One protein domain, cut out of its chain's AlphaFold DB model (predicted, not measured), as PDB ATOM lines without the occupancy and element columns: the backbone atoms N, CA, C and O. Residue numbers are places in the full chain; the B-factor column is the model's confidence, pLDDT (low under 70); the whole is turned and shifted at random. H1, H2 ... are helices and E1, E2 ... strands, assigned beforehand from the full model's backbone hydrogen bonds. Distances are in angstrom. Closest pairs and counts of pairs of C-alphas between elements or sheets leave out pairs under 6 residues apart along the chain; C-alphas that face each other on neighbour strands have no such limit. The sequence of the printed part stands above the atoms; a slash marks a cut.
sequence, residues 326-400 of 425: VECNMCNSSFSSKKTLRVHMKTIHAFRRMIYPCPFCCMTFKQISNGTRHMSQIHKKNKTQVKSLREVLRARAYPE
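AT A GLANCE: This is residues 326 to 400 of the 425 residues of an uncharacterized protein of Leptotrombidium deliense (UniProt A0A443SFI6). Two lobes lie end to end: the larger is a helical hairpin of H2 and H3 with the short strand E1 at its open end, and the smaller is H1 with the folded-back loop of residues 326 to 337 beside it. The 75 printed residues hold three named helices and one named strand, in the order H1, E1, H2, H3, and the class is mostly helix. The whole is only just loose, close to compact, with a radius of gyration of the C-alphas of 14.1 A, and it is elongated, spanning 38 by 24 by 17 A.

IN THESE COORDINATES: Residues 326 to 337 hold no named element. H1, residues 338 to 348, begins at C-alpha 338 at (131.329, 94.363, 145.108) and is 15.1 A long from first to last C-alpha. E1, residues 354 to 357, measures 9.8 A. H2, residues 368 to 377, measures 14.3 A. H3, residues 383 to 395, measures 19.1 A and ends at C-alpha 395 at (111.282, 93.576, 125.881).

HOW THE PARTS SIT: Residues 326 to 327 pair with residues 334 to 335, antiparallel. H1 is apart from H2 and from H3. The closest C-alphas of H1 and E1, those of Thr 347 and Met 354, are 7.5 A apart. E1 pairs with no named strand, but its residues 354 to 355 pair with residues 398 to 399, and its residues 356 to 357 with residues 364 to 365, both antiparallel. The C-alpha of Tyr 356 in E1 is 6.4 A from that of Ile 368 in H2 and 5.7 A from that of Leu 393 in H3, the closest C-alphas in each case. H2 and H3 touch and form a helical hairpin, opposite ways at a steep tilt of 41 degrees, with the C-alphas of Thr 372 and Val 386 closest at 6.0 A. Every O i to N i+4 pair is within hydrogen-bond range in H1 and H2, and 7 of 9 in H3.

THE WHOLE: The two C-alphas farthest apart, those of Asn 329 and Asn 382, are 39.5 A apart. The printed part has no cut. The links H1 to E1 and H2 to H3 are tight, and E1 to H2 is short. The mean pLDDT of the printed part is 88.9, and no printed residue is under 70.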
ATOM      1  N   VAL A 326     132.199  97.207 151.365       85.62
ATOM      2  CA  VAL A 326     132.407  98.060 150.194       85.62
ATOM      3  C   VAL A 326     131.340  99.146 150.205       85.62
ATOM      4  O   VAL A 326     130.150  98.835 150.162       85.62
ATOM      5  N   GLU A 327     131.750 100.406 150.282       88.75
ATOM      6  CA  GLU A 327     130.836 101.545 150.406       88.75
ATOM      7  C   GLU A 327     130.434 102.154 149.054       88.75
ATOM      8  O   GLU A 327     131.172 102.110 148.068       88.75
ATOM      9  N   CYS A 328     129.235 102.733 149.012       88.06
ATOM     10  CA  CYS A 328     128.767 103.554 147.908       88.06
ATOM     11  C   CYS A 328     129.300 104.985 148.026       88.06
ATOM     12  O   CYS A 328     128.931 105.731 148.920       88.06
ATOM     13  N   ASN A 329     130.050 105.422 147.025       83.31
ATOM     14  CA  ASN A 329     130.603 106.768 146.897       83.31
ATOM     15  C   ASN A 329     129.589 107.872 146.493       83.31
ATOM     16  O   ASN A 329     130.001 108.999 146.237       83.31
ATOM     17  N   MET A 330     128.284 107.567 146.443       81.38
ATOM     18  CA  MET A 330     127.193 108.514 146.131       81.38
ATOM     19  C   MET A 330     126.152 108.669 147.259       81.38
ATOM     20  O   MET A 330     125.453 109.677 147.296       81.38
ATOM     21  N   CYS A 331     126.008 107.682 148.151       86.00
ATOM     22  CA  CYS A 331     125.064 107.716 149.280       86.00
ATOM     23  C   CYS A 331     125.592 107.024 150.554       86.00
ATOM     24  O   CYS A 331     124.817 106.747 151.465       86.00
ATOM     25  N   ASN A 332     126.889 106.704 150.604       82.62
ATOM     26  CA  ASN A 332     127.617 106.095 151.728       82.62
ATOM     27  C   ASN A 332     127.030 104.782 152.290       82.62
ATOM     28  O   ASN A 332     127.432 104.326 153.356       82.62
ATOM     29  N   SER A 333     126.116 104.122 151.570       83.62
ATOM     30  CA  SER A 333     125.594 102.808 151.959       83.62
ATOM     31  C   SER A 333     126.683 101.737 151.864       83.62
ATOM     32  O   SER A 333     127.376 101.642 150.849       83.62
ATOM     33  N   SER A 334     126.824 100.918 152.905       89.00
ATOM     34  CA  SER A 334     127.790  99.820 152.971       89.00
ATOM     35  C   SER A 334     127.208  98.511 152.427       89.00
ATOM     36  O   SER A 334     126.027  98.203 152.592       89.00
ATOM     37  N   PHE A 335     128.047  97.718 151.758       89.25
ATOM     38  CA  PHE A 335     127.662  96.446 151.150       89.25
ATOM     39  C   PHE A 335     128.667  95.344 151.481       89.25
ATOM     40  O   PHE A 335     129.878  95.545 151.418       89.25
ATOM     41  N   SER A 336     128.167  94.134 151.727       88.75
ATOM     42  CA  SER A 336     128.984  92.933 151.963       88.75
ATOM     43  C   SER A 336     129.756  92.433 150.732       88.75
ATOM     44  O   SER A 336     130.556  91.508 150.840       88.75
ATOM     45  N   SER A 337     129.520  92.988 149.534       89.62
ATOM     46  CA  SER A 337     130.239  92.574 148.326       89.62
ATOM     47  C   SER A 337     130.256  93.637 147.223       89.62
ATOM     48  O   SER A 337     129.313  94.411 147.044       89.62
ATOM     49  N   LYS A 338     131.275  93.574 146.355       87.50
ATOM     50  CA  LYS A 338     131.329  94.363 145.108       87.50
ATOM     51  C   LYS A 338     130.148  94.064 144.161       87.50
ATOM     52  O   LYS A 338     129.778  94.917 143.355       87.50
ATOM     53  N   LYS A 339     129.543  92.866 144.239       87.06
ATOM     54  CA  LYS A 339     128.386  92.468 143.412       87.06
ATOM     55  C   LYS A 339     127.117  93.212 143.841       87.06
ATOM     56  O   LYS A 339     126.429  93.764 142.986       87.06
ATOM     57  N   THR A 340     126.835  93.263 145.144       86.00
ATOM     58  CA  THR A 340     125.669  93.968 145.699       86.00
ATOM     59  C   THR A 340     125.789  95.480 145.517       86.00
ATOM     60  O   THR A 340     124.831  96.088 145.034       86.00
ATOM     61  N   LEU A 341     126.979  96.065 145.722       88.62
ATOM     62  CA  LEU A 341     127.240  97.471 145.384       88.62
ATOM     63  C   LEU A 341     126.968  97.771 143.895       88.62
ATOM     64  O   LEU A 341     126.271  98.730 143.582       88.62
ATOM     65  N   ARG A 342     127.457  96.940 142.959       87.00
ATOM     66  CA  ARG A 342     127.220  97.132 141.512       87.00
ATOM     67  C   ARG A 342     125.732  97.085 141.146       87.00
ATOM     68  O   ARG A 342     125.290  97.843 140.284       87.00
ATOM     69  N   VAL A 343     124.962  96.201 141.780       85.69
ATOM     70  CA  VAL A 343     123.505  96.137 141.585       85.69
ATOM     71  C   VAL A 343     122.844  97.414 142.104       85.69
ATOM     72  O   VAL A 343     122.090  98.031 141.358       85.69
ATOM     73  N   HIS A 344     123.192  97.859 143.313       84.88
ATOM     74  CA  HIS A 344     122.709  99.117 143.886       84.88
ATOM     75  C   HIS A 344     123.067 100.338 143.011       84.88
ATOM     76  O   HIS A 344     122.188 101.147 142.714       84.88
ATOM     77  N   MET A 345     124.297 100.425 142.486       85.00
ATOM     78  CA  MET A 345     124.693 101.433 141.490       85.00
ATOM     79  C   MET A 345     123.764 101.424 140.276       85.00
ATOM     80  O   MET A 345     123.283 102.476 139.869       85.00
ATOM     81  N   LYS A 346     123.444 100.244 139.730       83.94
ATOM     82  CA  LYS A 346     122.570 100.121 138.555       83.94
ATOM     83  C   LYS A 346     121.091 100.423 138.844       83.94
ATOM     84  O   LYS A 346     120.384 100.842 137.932       83.94
ATOM     85  N   THR A 347     120.602 100.211 140.067       80.94
ATOM     86  CA  THR A 347     119.181 100.425 140.407       80.94
ATOM     87  C   THR A 347     118.878 101.766 141.064       80.94
ATOM     88  O   THR A 347     117.739 102.215 140.982       80.94
ATOM     89  N   ILE A 348     119.856 102.393 141.723       82.88
ATOM     90  CA  ILE A 348     119.676 103.642 142.479       82.88
ATOM     91  C   ILE A 348     120.427 104.807 141.821       82.88
ATOM     92  O   ILE A 348     119.831 105.869 141.643       82.88
ATOM     93  N   HIS A 349     121.677 104.609 141.396       83.25
ATOM     94  CA  HIS A 349     122.551 105.683 140.887       83.25
ATOM     95  C   HIS A 349     122.779 105.653 139.364       83.25
ATOM     96  O   HIS A 349     123.598 106.406 138.840       83.25
ATOM     97  N   ALA A 350     122.045 104.816 138.628       81.19
ATOM     98  CA  ALA A 350     122.046 104.847 137.172       81.19
ATOM     99  C   ALA A 350     121.293 106.079 136.657       81.19
ATOM    100  O   ALA A 350     120.165 106.335 137.072       81.19
ATOM    101  N   PHE A 351     121.885 106.777 135.683       71.75
ATOM    102  CA  PHE A 351     121.293 107.943 135.014       71.75
ATOM    103  C   PHE A 351     119.917 107.661 134.379       71.75
ATOM    104  O   PHE A 351     119.079 108.551 134.277       71.75
ATOM    105  N   ARG A 352     119.677 106.408 133.969       80.31
ATOM    106  CA  ARG A 352     118.361 105.884 133.590       80.31
ATOM    107  C   ARG A 352     118.150 104.554 134.299       80.31
ATOM    108  O   ARG A 352     118.738 103.541 133.919       80.31
ATOM    109  N   ARG A 353     117.334 104.559 135.348       84.38
ATOM    110  CA  ARG A 353     116.878 103.327 136.005       84.38
ATOM    111  C   ARG A 353     115.870 102.642 135.085       84.38
ATOM    112  O   ARG A 353     115.109 103.325 134.412       84.38
ATOM    113  N   MET A 354     115.862 101.314 135.032       87.44
ATOM    114  CA  MET A 354     114.927 100.557 134.189       87.44
ATOM    115  C   MET A 354     113.852  99.895 135.046       87.44
ATOM    116  O   MET A 354     114.163  99.248 136.049       87.44
ATOM    117  N   ILE A 355     112.602 100.028 134.615       92.06
ATOM    118  CA  ILE A 355     111.432  99.390 135.205       92.06
ATOM    119  C   ILE A 355     111.005  98.211 134.334       92.06
ATOM    120  O   ILE A 355     110.923  98.313 133.113       92.06
ATOM    121  N   TYR A 356     110.733  97.084 134.987       94.25
ATOM    122  CA  TYR A 356     110.328  95.820 134.386       94.25
ATOM    123  C   TYR A 356     108.880  95.517 134.816       94.25
ATOM    124  O   TYR A 356     108.678  95.066 135.949       94.25
ATOM    125  N   PRO A 357     107.861  95.803 133.983       92.00
ATOM    126  CA  PRO A 357     106.457  95.560 134.314       92.00
ATOM    127  C   PRO A 357     106.083  94.080 134.164       92.00
ATOM    128  O   PRO A 357     106.522  93.401 133.233       92.00
ATOM    129  N   CYS A 358     105.241  93.571 135.061       92.88
ATOM    130  CA  CYS A 358     104.704  92.218 134.973       92.88
ATOM    131  C   CYS A 358     103.814  92.043 133.720       92.88
ATOM    132  O   CYS A 358     102.978  92.899 133.437       92.88
ATOM    133  N   PRO A 359     103.913  90.923 132.973       91.00
ATOM    134  CA  PRO A 359     103.014  90.663 131.848       91.00
ATOM    135  C   PRO A 359     101.566  90.315 132.227       91.00
ATOM    136  O   PRO A 359     100.714  90.322 131.342       91.00
ATOM    137  N   PHE A 360     101.305  89.978 133.497       89.00
ATOM    138  CA  PHE A 360     100.046  89.394 133.984       89.00
ATOM    139  C   PHE A 360      99.357  90.199 135.103       89.00
ATOM    140  O   PHE A 360      98.270  89.823 135.531       89.00
ATOM    141  N   CYS A 361      99.976  91.265 135.615       92.00
ATOM    142  CA  CYS A 361      99.387  92.161 136.614       92.00
ATOM    143  C   CYS A 361     100.073  93.537 136.587       92.00
ATOM    144  O   CYS A 361     101.067  93.729 135.890       92.00
ATOM    145  N   CYS A 362      99.578  94.490 137.376       90.06
ATOM    146  CA  CYS A 362     100.084  95.867 137.403       90.06
ATOM    147  C   CYS A 362     101.407  96.056 138.180       90.06
ATOM    148  O   CYS A 362     101.865  97.186 138.328       90.06
ATOM    149  N   MET A 363     102.025  94.986 138.698       90.25
ATOM    150  CA  MET A 363     103.265  95.084 139.480       90.25
ATOM    151  C   MET A 363     104.476  95.426 138.607       90.25
ATOM    152  O   MET A 363     104.707  94.811 137.564       90.25
ATOM    153  N   THR A 364     105.302  96.359 139.079       93.62
ATOM    154  CA  THR A 364     106.528  96.810 138.413       93.62
ATOM    155  C   THR A 364     107.759  96.561 139.284       93.62
ATOM    156  O   THR A 364     107.705  96.628 140.512       93.62
ATOM    157  N   PHE A 365     108.897  96.246 138.658       92.88
ATOM    158  CA  PHE A 365     110.123  95.873 139.370       92.88
ATOM    159  C   PHE A 365     111.324  96.683 138.888       92.88
ATOM    160  O   PHE A 365     111.514  96.851 137.690       92.88
ATOM    161  N   LYS A 366     112.207  97.098 139.808       89.50
ATOM    162  CA  LYS A 366     113.495  97.750 139.471       89.50
ATOM    163  C   LYS A 366     114.605  96.755 139.081       89.50
ATOM    164  O   LYS A 366     115.725  97.149 138.769       89.50
ATOM    165  N   GLN A 367     114.321  95.448 139.131       90.25
ATOM    166  CA  GLN A 367     115.244  94.368 138.760       90.25
ATOM    167  C   GLN A 367     114.503  93.195 138.107       90.25
ATOM    168  O   GLN A 367     113.463  92.755 138.601       90.25
ATOM    169  N   ILE A 368     115.106  92.609 137.066       91.75
ATOM    170  CA  ILE A 368     114.587  91.418 136.366       91.75
ATOM    171  C   ILE A 368     114.445  90.220 137.317       91.75
ATOM    172  O   ILE A 368     113.468  89.486 137.225       91.75
ATOM    173  N   SER A 369     115.397  90.026 138.238       90.88
ATOM    174  CA  SER A 369     115.380  88.973 139.272       90.88
ATOM    175  C   SER A 369     114.079  88.982 140.075       90.88
ATOM    176  O   SER A 369     113.432  87.941 140.217       90.88
ATOM    177  N   ASN A 370     113.664  90.163 140.535       92.19
ATOM    178  CA  ASN A 370     112.455  90.339 141.335       92.19
ATOM    179  C   ASN A 370     111.198  90.030 140.508       92.19
ATOM    180  O   ASN A 370     110.343  89.282 140.977       92.19
ATOM    181  N   GLY A 371     111.144  90.488 139.250       93.62
ATOM    182  CA  GLY A 371     110.073  90.126 138.315       93.62
ATOM    183  C   GLY A 371     109.997  88.617 138.048       93.62
ATOM    184  O   GLY A 371     108.918  88.032 138.114       93.62
ATOM    185  N   THR A 372     111.135  87.942 137.837       92.81
ATOM    186  CA  THR A 372     111.162  86.479 137.652       92.81
ATOM    187  C   THR A 372     110.748  85.706 138.907       92.81
ATOM    188  O   THR A 372     110.044  84.706 138.787       92.81
ATOM    189  N   ARG A 373     111.110  86.180 140.109       93.19
ATOM    190  CA  ARG A 373     110.671  85.578 141.381       93.19
ATOM    191  C   ARG A 373     109.161  85.740 141.579       93.19
ATOM    192  O   ARG A 373     108.476  84.779 141.928       93.19
ATOM    193  N   HIS A 374     108.634  86.922 141.267       92.88
ATOM    194  CA  HIS A 374     107.201  87.207 141.271       92.88
ATOM    195  C   HIS A 374     106.417  86.302 140.295       92.88
ATOM    196  O   HIS A 374     105.356  85.805 140.668       92.88
ATOM    197  N   MET A 375     106.962  85.986 139.107       92.56
ATOM    198  CA  MET A 375     106.339  85.020 138.180       92.56
ATOM    199  C   MET A 375     106.174  83.631 138.813       92.56
ATOM    200  O   MET A 375     105.117  83.015 138.670       92.56
ATOM    201  N   SER A 376     107.197  83.134 139.518       92.44
ATOM    202  CA  SER A 376     107.126  81.830 140.188       92.44
ATOM    203  C   SER A 376     106.207  81.826 141.413       92.44
ATOM    204  O   SER A 376     105.493  80.852 141.613       92.44
ATOM    205  N   GLN A 377     106.201  82.897 142.215       93.50
ATOM    206  CA  GLN A 377     105.467  82.936 143.487       93.50
ATOM    207  C   GLN A 377     103.983  83.285 143.308       93.50
ATOM    208  O   GLN A 377     103.125  82.575 143.819       93.50
ATOM    209  N   ILE A 378     103.670  84.351 142.566       93.06
ATOM    210  CA  ILE A 378     102.298  84.878 142.458       93.06
ATOM    211  C   ILE A 378     101.549  84.259 141.277       93.06
ATOM    212  O   ILE A 378     100.393  83.870 141.403       93.06
ATOM    213  N   HIS A 379     102.216  84.101 140.131       91.25
ATOM    214  CA  HIS A 379     101.600  83.544 138.920       91.25
ATOM    215  C   HIS A 379     101.858  82.040 138.726       91.25
ATOM    216  O   HIS A 379     101.557  81.510 137.652       91.25
ATOM    217  N   LYS A 380     102.425  81.371 139.746       92.12
ATOM    218  CA  LYS A 380     102.726  79.926 139.802       92.12
ATOM    219  C   LYS A 380     103.393  79.387 138.522       92.12
ATOM    220  O   LYS A 380     103.066  78.301 138.050       92.12
ATOM    221  N   LYS A 381     104.298  80.165 137.911       90.50
ATOM    222  CA  LYS A 381     104.960  79.796 136.646       90.50
ATOM    223  C   LYS A 381     106.147  78.863 136.874       90.50
ATOM    224  O   LYS A 381     107.013  79.124 137.709       90.50
ATOM    225  N   ASN A 382     106.225  77.814 136.058       91.62
ATOM    226  CA  ASN A 382     107.283  76.805 136.134       91.62
ATOM    227  C   ASN A 382     108.645  77.378 135.705       91.62
ATOM    228  O   ASN A 382     108.712  78.310 134.902       91.62
ATOM    229  N   LYS A 383     109.754  76.787 136.174       88.19
ATOM    230  CA  LYS A 383     111.130  77.261 135.890       88.19
ATOM    231  C   LYS A 383     111.414  77.467 134.389       88.19
ATOM    232  O   LYS A 383     112.143  78.388 134.029       88.19
ATOM    233  N   THR A 384     110.830  76.645 133.515       90.12
ATOM    234  CA  THR A 384     110.910  76.775 132.047       90.12
ATOM    235  C   THR A 384     110.156  78.001 131.523       90.12
ATOM    236  O   THR A 384     110.723  78.788 130.769       90.12
ATOM    237  N   GLN A 385     108.926  78.227 131.985       88.75
ATOM    238  CA  GLN A 385     108.120  79.408 131.651       88.75
ATOM    239  C   GLN A 385     108.758  80.700 132.179       88.75
ATOM    240  O   GLN A 385     108.768  81.715 131.492       88.75
ATOM    241  N   VAL A 386     109.353  80.681 133.377       91.38
ATOM    242  CA  VAL A 386     110.059  81.849 133.932       91.38
ATOM    243  C   VAL A 386     111.287  82.223 133.086       91.38
ATOM    244  O   VAL A 386     111.591  83.409 132.966       91.38
ATOM    245  N   LYS A 387     111.965  81.254 132.446       90.62
ATOM    246  CA  LYS A 387     113.067  81.539 131.507       90.62
ATOM    247  C   LYS A 387     112.586  82.305 130.268       90.62
ATOM    248  O   LYS A 387     113.215  83.303 129.937       90.62
ATOM    249  N   SER A 388     111.486  81.900 129.624       89.38
ATOM    250  CA  SER A 388     110.954  82.622 128.453       89.38
ATOM    251  C   SER A 388     110.337  83.973 128.836       89.38
ATOM    252  O   SER A 388     110.607  84.987 128.194       89.38
ATOM    253  N   LEU A 389     109.605  84.037 129.953       90.69
ATOM    254  CA  LEU A 389     109.054  85.286 130.493       90.69
ATOM    255  C   LEU A 389     110.135  86.303 130.889       90.69
ATOM    256  O   LEU A 389     109.862  87.502 130.899       90.69
ATOM    257  N   ARG A 390     111.369  85.863 131.169       92.75
ATOM    258  CA  ARG A 390     112.504  86.763 131.417       92.75
ATOM    259  C   ARG A 390     112.803  87.667 130.223       92.75
ATOM    260  O   ARG A 390     113.187  88.814 130.437       92.75
ATOM    261  N   GLU A 391     112.617  87.170 129.001       92.75
ATOM    262  CA  GLU A 391     112.816  87.972 127.794       92.75
ATOM    263  C   GLU A 391     111.641  88.919 127.555       92.75
ATOM    264  O   GLU A 391     111.847  90.096 127.280       92.75
ATOM    265  N   VAL A 392     110.410  88.469 127.816       92.44
ATOM    266  CA  VAL A 392     109.219  89.339 127.792       92.44
ATOM    267  C   VAL A 392     109.360  90.507 128.779       92.44
ATOM    268  O   VAL A 392     109.022  91.639 128.443       92.44
ATOM    269  N   LEU A 393     109.912  90.261 129.976       92.75
ATOM    270  CA  LEU A 393     110.222  91.311 130.954       92.75
ATOM    271  C   LEU A 393     111.262  92.314 130.429       92.75
ATOM    272  O   LEU A 393     111.126  93.502 130.703       92.75
ATOM    273  N   ARG A 394     112.286  91.870 129.682       92.12
ATOM    274  CA  ARG A 394     113.280  92.765 129.054       92.12
ATOM    275  C   ARG A 394     112.676  93.577 127.915       92.12
ATOM    276  O   ARG A 394     112.871  94.784 127.883       92.12
ATOM    277  N   ALA A 395     111.922  92.934 127.026       91.38
ATOM    278  CA  ALA A 395     111.282  93.576 125.881       91.38
ATOM    279  C   ALA A 395     110.240  94.631 126.298       91.38
ATOM    280  O   ALA A 395     110.067  95.632 125.611       91.38
ATOM    281  N   ARG A 396     109.572  94.435 127.444       91.81
ATOM    282  CA  ARG A 396     108.639  95.409 128.040       91.81
ATOM    283  C   ARG A 396     109.306  96.401 129.002       91.81
ATOM    284  O   ARG A 396     108.597  97.159 129.662       91.81
ATOM    285  N   ALA A 397     110.633  96.389 129.135       92.62
ATOM    286  CA  ALA A 397     111.325  97.275 130.061       92.62
ATOM    287  C   ALA A 397     111.371  98.713 129.531       92.62
ATOM    288  O   ALA A 397     111.741  98.946 128.382       92.62
ATOM    289  N   TYR A 398     111.075  99.683 130.391       91.00
ATOM    290  CA  TYR A 398     111.114 101.107 130.062       91.00
ATOM    291  C   TYR A 398     111.959 101.877 131.087       91.00
ATOM    292  O   TYR A 398     112.082 101.432 132.232       91.00
ATOM    293  N   PRO A 399     112.592 103.002 130.710       88.00
ATOM    294  CA  PRO A 399     113.290 103.840 131.674       88.00
ATOM    295  C   PRO A 399     112.290 104.478 132.650       88.00
ATOM    296  O   PRO A 399     111.266 105.007 132.225       88.00
ATOM    297  N   GLU A 400     112.610 104.457 133.947       82.69
ATOM    298  CA  GLU A 400     111.967 105.288 134.972       82.69
ATOM    299  C   GLU A 400     112.149 106.747 134.513       82.69
ATOM    300  O   GLU A 400     113.268 107.268 134.509       82.69
TER     301      GLU A 400